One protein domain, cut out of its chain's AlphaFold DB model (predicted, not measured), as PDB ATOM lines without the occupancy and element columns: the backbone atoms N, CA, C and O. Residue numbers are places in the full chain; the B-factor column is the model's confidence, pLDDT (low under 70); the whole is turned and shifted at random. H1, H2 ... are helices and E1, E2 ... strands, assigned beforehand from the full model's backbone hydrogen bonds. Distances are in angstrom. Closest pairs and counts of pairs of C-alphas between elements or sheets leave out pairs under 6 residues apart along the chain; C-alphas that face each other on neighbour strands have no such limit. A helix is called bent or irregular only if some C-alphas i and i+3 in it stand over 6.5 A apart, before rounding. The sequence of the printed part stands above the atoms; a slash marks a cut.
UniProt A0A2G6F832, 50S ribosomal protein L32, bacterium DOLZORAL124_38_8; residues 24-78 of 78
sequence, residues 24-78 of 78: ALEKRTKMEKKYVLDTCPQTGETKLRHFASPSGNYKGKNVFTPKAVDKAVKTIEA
ATOM      1  N   ALA A  24     -49.060 -43.328 117.642       95.88
ATOM      2  CA  ALA A  24     -47.643 -43.601 117.429       95.88
ATOM      3  C   ALA A  24     -46.755 -42.780 118.379       95.88
ATOM      4  O   ALA A  24     -45.821 -43.328 118.969       95.88
ATOM      5  N   LEU A  25     -47.067 -41.496 118.571       95.88
ATOM      6  CA  LEU A  25     -46.367 -40.621 119.511       95.88
ATOM      7  C   LEU A  25     -46.499 -41.119 120.957       95.88
ATOM      8  O   LEU A  25     -45.499 -41.248 121.659       95.88
ATOM      9  N   GLU A  26     -47.708 -41.455 121.400       95.38
ATOM     10  CA  GLU A  26     -47.966 -41.972 122.750       95.38
ATOM     11  C   GLU A  26     -47.226 -43.286 123.016       95.38
ATOM     12  O   GLU A  26     -46.669 -43.485 124.094       95.38
ATOM     13  N   LYS A  27     -47.163 -44.192 122.034       94.31
ATOM     14  CA  LYS A  27     -46.404 -45.438 122.186       94.31
ATOM     15  C   LYS A  27     -44.903 -45.193 122.253       94.31
ATOM     16  O   LYS A  27     -44.254 -45.787 123.110       94.31
ATOM     17  N   ARG A  28     -44.360 -44.311 121.410       91.94
ATOM     18  CA  ARG A  28     -42.935 -43.939 121.450       91.94
ATOM     19  C   ARG A  28     -42.561 -43.303 122.784       91.94
ATOM     20  O   ARG A  28     -41.686 -43.817 123.468       91.94
ATOM     21  N   THR A  29     -43.296 -42.272 123.194       91.69
ATOM     22  CA  THR A  29     -43.071 -41.583 124.474       91.69
ATOM     23  C   THR A  29     -43.244 -42.518 125.668       91.69
ATOM     24  O   THR A  29     -42.484 -42.431 126.629       91.69
ATOM     25  N   LYS A  30     -44.197 -43.460 125.620       88.25
ATOM     26  CA  LYS A  30     -44.332 -44.495 126.651       88.25
ATOM     27  C   LYS A  30     -43.112 -45.407 126.705       88.25
ATOM     28  O   LYS A  30     -42.694 -45.725 127.806       88.25
ATOM     29  N   MET A  31     -42.574 -45.851 125.568       86.75
ATOM     30  CA  MET A  31     -41.393 -46.724 125.522       86.75
ATOM     31  C   MET A  31     -40.138 -46.010 126.027       86.75
ATOM     32  O   MET A  31     -39.413 -46.576 126.837       86.75
ATOM     33  N   GLU A  32     -39.945 -44.757 125.623       85.19
ATOM     34  CA  GLU A  32     -38.865 -43.890 126.103       85.19
ATOM     35  C   GLU A  32     -38.942 -43.687 127.623       85.19
ATOM     36  O   GLU A  32     -37.974 -43.906 128.343       85.19
ATOM     37  N   LYS A  33     -40.137 -43.380 128.146       82.44
ATOM     38  CA  LYS A  33     -40.375 -43.207 129.588       82.44
ATOM     39  C   LYS A  33     -40.542 -44.520 130.356       82.44
ATOM     40  O   LYS A  33     -40.701 -44.485 131.573       82.44
ATOM     41  N   LYS A  34     -40.568 -45.681 129.696       78.50
ATOM     42  CA  LYS A  34     -40.785 -46.971 130.376       78.50
ATOM     43  C   LYS A  34     -39.599 -47.319 131.271       78.50
ATOM     44  O   LYS A  34     -39.786 -47.915 132.326       78.50
ATOM     45  N   TYR A  35     -38.403 -46.920 130.849       74.12
ATOM     46  CA  TYR A  35     -37.150 -47.178 131.540       74.12
ATOM     47  C   TYR A  35     -36.563 -45.859 132.037       74.12
ATOM     48  O   TYR A  35     -35.515 -45.419 131.577       74.12
ATOM     49  N   VAL A  36     -37.252 -45.201 132.975       78.81
ATOM     50  CA  VAL A  36     -36.612 -44.113 133.725       78.81
ATOM     51  C   VAL A  36     -35.650 -44.753 134.715       78.81
ATOM     52  O   VAL A  36     -36.072 -45.349 135.712       78.81
ATOM     53  N   LEU A  37     -34.367 -44.667 134.385       84.88
ATOM     54  CA  LEU A  37     -33.277 -45.139 135.218       84.88
ATOM     55  C   LEU A  37     -32.840 -44.024 136.174       84.88
ATOM     56  O   LEU A  37     -32.836 -42.849 135.816       84.88
ATOM     57  N   ASP A  38     -32.521 -44.414 137.398       84.00
ATOM     58  CA  ASP A  38     -32.067 -43.566 138.495       84.00
ATOM     59  C   ASP A  38     -30.834 -44.217 139.134       84.00
ATOM     60  O   ASP A  38     -30.642 -45.431 139.015       84.00
ATOM     61  N   THR A  39     -30.005 -43.441 139.821       87.69
ATOM     62  CA  THR A  39     -28.835 -43.960 140.534       87.69
ATOM     63  C   THR A  39     -29.168 -44.186 142.005       87.69
ATOM     64  O   THR A  39     -29.807 -43.376 142.678       87.69
ATOM     65  N   CYS A  40     -28.778 -45.342 142.539       85.25
ATOM     66  CA  CYS A  40     -28.946 -45.627 143.955       85.25
ATOM     67  C   CYS A  40     -27.953 -44.786 144.775       85.25
ATOM     68  O   CYS A  40     -26.751 -44.912 144.555       85.25
ATOM     69  N   PRO A  41     -28.394 -43.992 145.767       83.00
ATOM     70  CA  PRO A  41     -27.493 -43.118 146.523       83.00
ATOM     71  C   PRO A  41     -26.502 -43.869 147.427       83.00
ATOM     72  O   PRO A  41     -25.515 -43.285 147.850       83.00
ATOM     73  N   GLN A  42     -26.763 -45.140 147.751       84.56
ATOM     74  CA  GLN A  42     -25.886 -45.942 148.616       84.56
ATOM     75  C   GLN A  42     -24.856 -46.753 147.839       84.56
ATOM     76  O   GLN A  42     -23.707 -46.834 148.251       84.56
ATOM     77  N   THR A  43     -25.271 -47.381 146.740       82.94
ATOM     78  CA  THR A  43     -24.421 -48.310 145.983       82.94
ATOM     79  C   THR A  43     -23.930 -47.737 144.661       82.94
ATOM     80  O   THR A  43     -23.072 -48.333 144.025       82.94
ATOM     81  N   GLY A  44     -24.482 -46.606 144.211       84.00
ATOM     82  CA  GLY A  44     -24.216 -46.042 142.887       84.00
ATOM     83  C   GLY A  44     -24.851 -46.825 141.732       84.00
ATOM     84  O   GLY A  44     -24.747 -46.406 140.585       84.00
ATOM     85  N   GLU A  45     -25.532 -47.942 142.009       85.75
ATOM     86  CA  GLU A  45     -26.117 -48.805 140.982       85.75
ATOM     87  C   GLU A  45     -27.259 -48.119 140.229       85.75
ATOM     88  O   GLU A  45     -28.137 -47.488 140.827       85.75
ATOM     89  N   THR A  46     -27.301 -48.335 138.916       87.56
ATOM     90  CA  THR A  46     -28.432 -47.944 138.077       87.56
ATOM     91  C   THR A  46     -29.636 -48.831 138.375       87.56
ATOM     92  O   THR A  46     -29.558 -50.060 138.326       87.56
ATOM     93  N   LYS A  47     -30.781 -48.216 138.661       86.81
ATOM     94  CA  LYS A  47     -32.025 -48.906 139.008       86.81
ATOM     95  C   LYS A  47     -33.232 -48.252 138.352       86.81
ATOM     96  O   LYS A  47     -33.183 -47.100 137.933       86.81
ATOM     97  N   LEU A  48     -34.350 -48.971 138.301       87.25
ATOM     98  CA  LEU A  48     -35.617 -48.379 137.880       87.25
ATOM     99  C   LEU A  48     -36.110 -47.375 138.927       87.25
ATOM    100  O   LEU A  48     -36.077 -47.637 140.136       87.25
ATOM    101  N   ARG A  49     -36.630 -46.238 138.459       83.50
ATOM    102  CA  ARG A  49     -37.210 -45.226 139.343       83.50
ATOM    103  C   ARG A  49     -38.357 -45.829 140.158       83.50
ATOM    104  O   ARG A  49     -39.223 -46.504 139.615       83.50
ATOM    105  N   HIS A  50     -38.365 -45.556 141.464       86.88
ATOM    106  CA  HIS A  50     -39.299 -46.107 142.463       86.88
ATOM    107  C   HIS A  50     -39.139 -47.593 142.817       86.88
ATOM    108  O   HIS A  50     -39.857 -48.058 143.699       86.88
ATOM    109  N   PHE A  51     -38.163 -48.300 142.247       88.56
ATOM    110  CA  PHE A  51     -37.809 -49.655 142.670       88.56
ATOM    111  C   PHE A  51     -36.570 -49.646 143.576       88.56
ATOM    112  O   PHE A  51     -35.807 -48.667 143.639       88.56
ATOM    113  N   ALA A  52     -36.401 -50.732 144.329       89.44
ATOM    114  CA  ALA A  52     -35.165 -51.019 145.046       89.44
ATOM    115  C   ALA A  52     -34.025 -51.302 144.051       89.44
ATOM    116  O   ALA A  52     -34.272 -51.735 142.923       89.44
ATOM    117  N   SER A  53     -32.785 -51.014 144.451       88.38
ATOM    118  CA  SER A  53     -31.603 -51.372 143.666       88.38
ATOM    119  C   SER A  53     -31.437 -52.896 143.583       88.38
ATOM    120  O   SER A  53     -31.991 -53.611 144.423       88.38
ATOM    121  N   PRO A  54     -30.668 -53.413 142.609       86.56
ATOM    122  CA  PRO A  54     -30.327 -54.836 142.536       86.56
ATOM    123  C   PRO A  54     -29.725 -55.392 143.837       86.56
ATOM    124  O   PRO A  54     -30.045 -56.506 144.243       86.56
ATOM    125  N   SER A  55     -28.930 -54.575 144.530       85.81
ATOM    126  CA  SER A  55     -28.383 -54.851 145.868       85.81
ATOM    127  C   SER A  55     -29.405 -54.857 147.016       85.81
ATOM    128  O   SER A  55     -29.037 -55.177 148.143       85.81
ATOM    129  N   GLY A  56     -30.670 -54.502 146.764       88.31
ATOM    130  CA  GLY A  56     -31.740 -54.525 147.764       88.31
ATOM    131  C   GLY A  56     -32.036 -53.196 148.459       88.31
ATOM    132  O   GLY A  56     -32.876 -53.150 149.357       88.31
ATOM    133  N   ASN A  57     -31.400 -52.094 148.055       89.06
ATOM    134  CA  ASN A  57     -31.516 -50.808 148.744       89.06
ATOM    135  C   ASN A  57     -32.625 -49.912 148.167       89.06
ATOM    136  O   ASN A  57     -32.737 -49.690 146.957       89.06
ATOM    137  N   TYR A  58     -33.430 -49.312 149.044       88.88
ATOM    138  CA  TYR A  58     -34.443 -48.316 148.693       88.88
ATOM    139  C   TYR A  58     -34.483 -47.194 149.733       88.88
ATOM    140  O   TYR A  58     -34.674 -47.444 150.920       88.88
ATOM    141  N   LYS A  59     -34.328 -45.941 149.283       83.62
ATOM    142  CA  LYS A  59     -34.349 -44.743 150.148       83.62
ATOM    143  C   LYS A  59     -33.429 -44.856 151.381       83.62
ATOM    144  O   LYS A  59     -33.825 -44.486 152.482       83.62
ATOM    145  N   GLY A  60     -32.221 -45.392 151.211       81.31
ATOM    146  CA  GLY A  60     -31.248 -45.503 152.301       81.31
ATOM    147  C   GLY A  60     -31.409 -46.733 153.202       81.31
ATOM    148  O   GLY A  60     -30.645 -46.891 154.150       81.31
ATOM    149  N   LYS A  61     -32.396 -47.600 152.943       84.88
ATOM    150  CA  LYS A  61     -32.660 -48.803 153.740       84.88
ATOM    151  C   LYS A  61     -32.496 -50.058 152.895       84.88
ATOM    152  O   LYS A  61     -32.932 -50.084 151.744       84.88
ATOM    153  N   ASN A  62     -31.941 -51.102 153.501       89.25
ATOM    154  CA  ASN A  62     -31.945 -52.437 152.918       89.25
ATOM    155  C   ASN A  62     -33.354 -53.041 153.062       89.25
ATOM    156  O   ASN A  62     -33.864 -53.167 154.175       89.25
ATOM    157  N   VAL A  63     -33.998 -53.344 151.935       88.56
ATOM    158  CA  VAL A  63     -35.366 -53.882 151.864       88.56
ATOM    159  C   VAL A  63     -35.361 -55.395 151.676       88.56
ATOM    160  O   VAL A  63     -36.243 -56.073 152.196       88.56
ATOM    161  N   PHE A  64     -34.388 -55.938 150.943       86.25
ATOM    162  CA  PHE A  64     -34.244 -57.379 150.767       86.25
ATOM    163  C   PHE A  64     -32.790 -57.753 150.513       86.25
ATOM    164  O   PHE A  64     -32.061 -57.051 149.826       86.25
ATOM    165  N   THR A  65     -32.382 -58.919 150.996       84.56
ATOM    166  CA  THR A  65     -31.102 -59.516 150.618       84.56
ATOM    167  C   THR A  65     -31.299 -60.346 149.348       84.56
ATOM    168  O   THR A  65     -32.101 -61.290 149.380       84.56
ATOM    169  N   PRO A  66     -30.622 -60.030 148.230       76.69
ATOM    170  CA  PRO A  66     -30.711 -60.853 147.033       76.69
ATOM    171  C   PRO A  66     -30.216 -62.267 147.354       76.69
ATOM    172  O   PRO A  66     -29.132 -62.454 147.905       76.69
ATOM    173  N   LYS A  67     -31.033 -63.276 147.040       74.88
ATOM    174  CA  LYS A  67     -30.605 -64.675 147.120       74.88
ATOM    175  C   LYS A  67     -29.688 -64.954 145.934       74.88
ATOM    176  O   LYS A  67     -30.040 -64.594 144.812       74.88
ATOM    177  N   ALA A  68     -28.547 -65.595 146.177       69.44
ATOM    178  CA  ALA A  68     -27.706 -66.100 145.101       69.44
ATOM    179  C   ALA A  68     -28.549 -67.036 144.224       69.44
ATOM    180  O   ALA A  68     -29.188 -67.965 144.721       69.44
ATOM    181  N   VAL A  69     -28.626 -66.733 142.932       65.56
ATOM    182  CA  VAL A  69     -29.275 -67.606 141.960       65.56
ATOM    183  C   VAL A  69     -28.153 -68.338 141.239       65.56
ATOM    184  O   VAL A  69     -27.524 -67.765 140.359       65.56
ATOM    185  N   ASP A  70     -27.929 -69.609 141.572       61.69
ATOM    186  CA  ASP A  70     -26.911 -70.474 140.940       61.69
ATOM    187  C   ASP A  70     -27.241 -70.846 139.477       61.69
ATOM    188  O   ASP A  70     -26.741 -71.830 138.931       61.69
ATOM    189  N   LYS A  71     -28.135 -70.105 138.811       64.75
ATOM    190  CA  LYS A  71     -28.516 -70.387 137.425       64.75
ATOM    191  C   LYS A  71     -27.651 -69.572 136.480       64.75
ATOM    192  O   LYS A  71     -27.766 -68.351 136.420       64.75
ATOM    193  N   ALA A  72     -26.843 -70.285 135.701       59.94
ATOM    194  CA  ALA A  72     -26.067 -69.729 134.604       59.94
ATOM    195  C   ALA A  72     -26.979 -68.948 133.643       59.94
ATOM    196  O   ALA A  72     -27.845 -69.517 132.970       59.94
ATOM    197  N   VAL A  73     -26.793 -67.630 133.590       66.81
ATOM    198  CA  VAL A  73     -27.438 -66.768 132.598       66.81
ATOM    199  C   VAL A  73     -26.764 -67.051 131.258       66.81
ATOM    200  O   VAL A  73     -25.590 -66.746 131.079       66.81
ATOM    201  N   LYS A  74     -27.490 -67.663 130.317       64.38
ATOM    202  CA  LYS A  74     -27.016 -67.805 128.937       64.38
ATOM    203  C   LYS A  74     -27.103 -66.440 128.256       64.38
ATOM    204  O   LYS A  74     -28.204 -65.954 128.000       64.38
ATOM    205  N   THR A  75     -25.960 -65.825 127.986       63.38
ATOM    206  CA  THR A  75     -25.859 -64.676 127.085       63.38
ATOM    207  C   THR A  75     -26.220 -65.128 125.673       63.38
ATOM    208  O   THR A  75     -25.639 -66.072 125.147       63.38
ATOM    209  N   ILE A  76     -27.223 -64.482 125.083       66.44
ATOM    210  CA  ILE A  76     -27.534 -64.610 123.659       66.44
ATOM    211  C   ILE A  76     -26.805 -63.447 122.989       66.44
ATOM    212  O   ILE A  76     -27.083 -62.292 123.312       66.44
ATOM    213  N   GLU A  77     -25.827 -63.761 122.143       49.06
ATOM    214  CA  GLU A  77     -25.122 -62.772 121.325       49.06
ATOM    215  C   GLU A  77     -26.093 -62.177 120.293       49.06
ATOM    216  O   GLU A  77     -26.968 -62.883 119.782       49.06
ATOM    217  N   ALA A  78     -25.992 -60.863 120.085       51.56
ATOM    218  CA  ALA A  78     -26.878 -60.074 119.228       51.56
ATOM    219  C   ALA A  78     -26.543 -60.218 117.740       51.56
ATOM    220  O   ALA A  78     -25.338 -60.324 117.421       51.56
TER     221      ALA A  78
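AT A GLANCE: This is residues 24 to 78 of the 78 residues of the protein "50S ribosomal protein L32" of bacterium DOLZORAL124_38_8 (UniProt A0A2G6F832). With little regular structure, this is a small body of a two-strand hairpin, E1 and E2, and loops, from which two arms stick out: residues 24 to 33 of helix H1 and the bare tail 67 to 78. The 55 printed residues hold H1, E1 and E2 in that order, a mixed class with 18 residues in named elements; the sheet is antiparallel. The whole is flat, 40 by 33 by 16 A, and only just loose, close to extended, with a radius of gyration of the C-alphas of 15.0 A.

IN THESE COORDINATES: H1, residues 24 to 35, begins at C-alpha 24 (-47.643, -43.601, 117.429) and measures 17.9 A; it is only just irregular, C-alphas 32 and 35 being 6.6 A apart. E1 is residues 37 to 39; E2, residues 46 to 48, ends at C-alpha 48 (-35.617, -48.379, 137.880).

HOW THE PARTS SIT: In the hairpin E1 and E2, N 38 and O 47 are 2.8 A apart, within hydrogen-bond range. The closest C-alphas of H1 and E2, Tyr 35 and Leu 48, are 6.6 A apart. In H1, 7 of 8 O i to N i+4 pairs are within range.

THE WHOLE: The printed part has no cut and no long link between named elements. Residues 68 to 78 are under pLDDT 70.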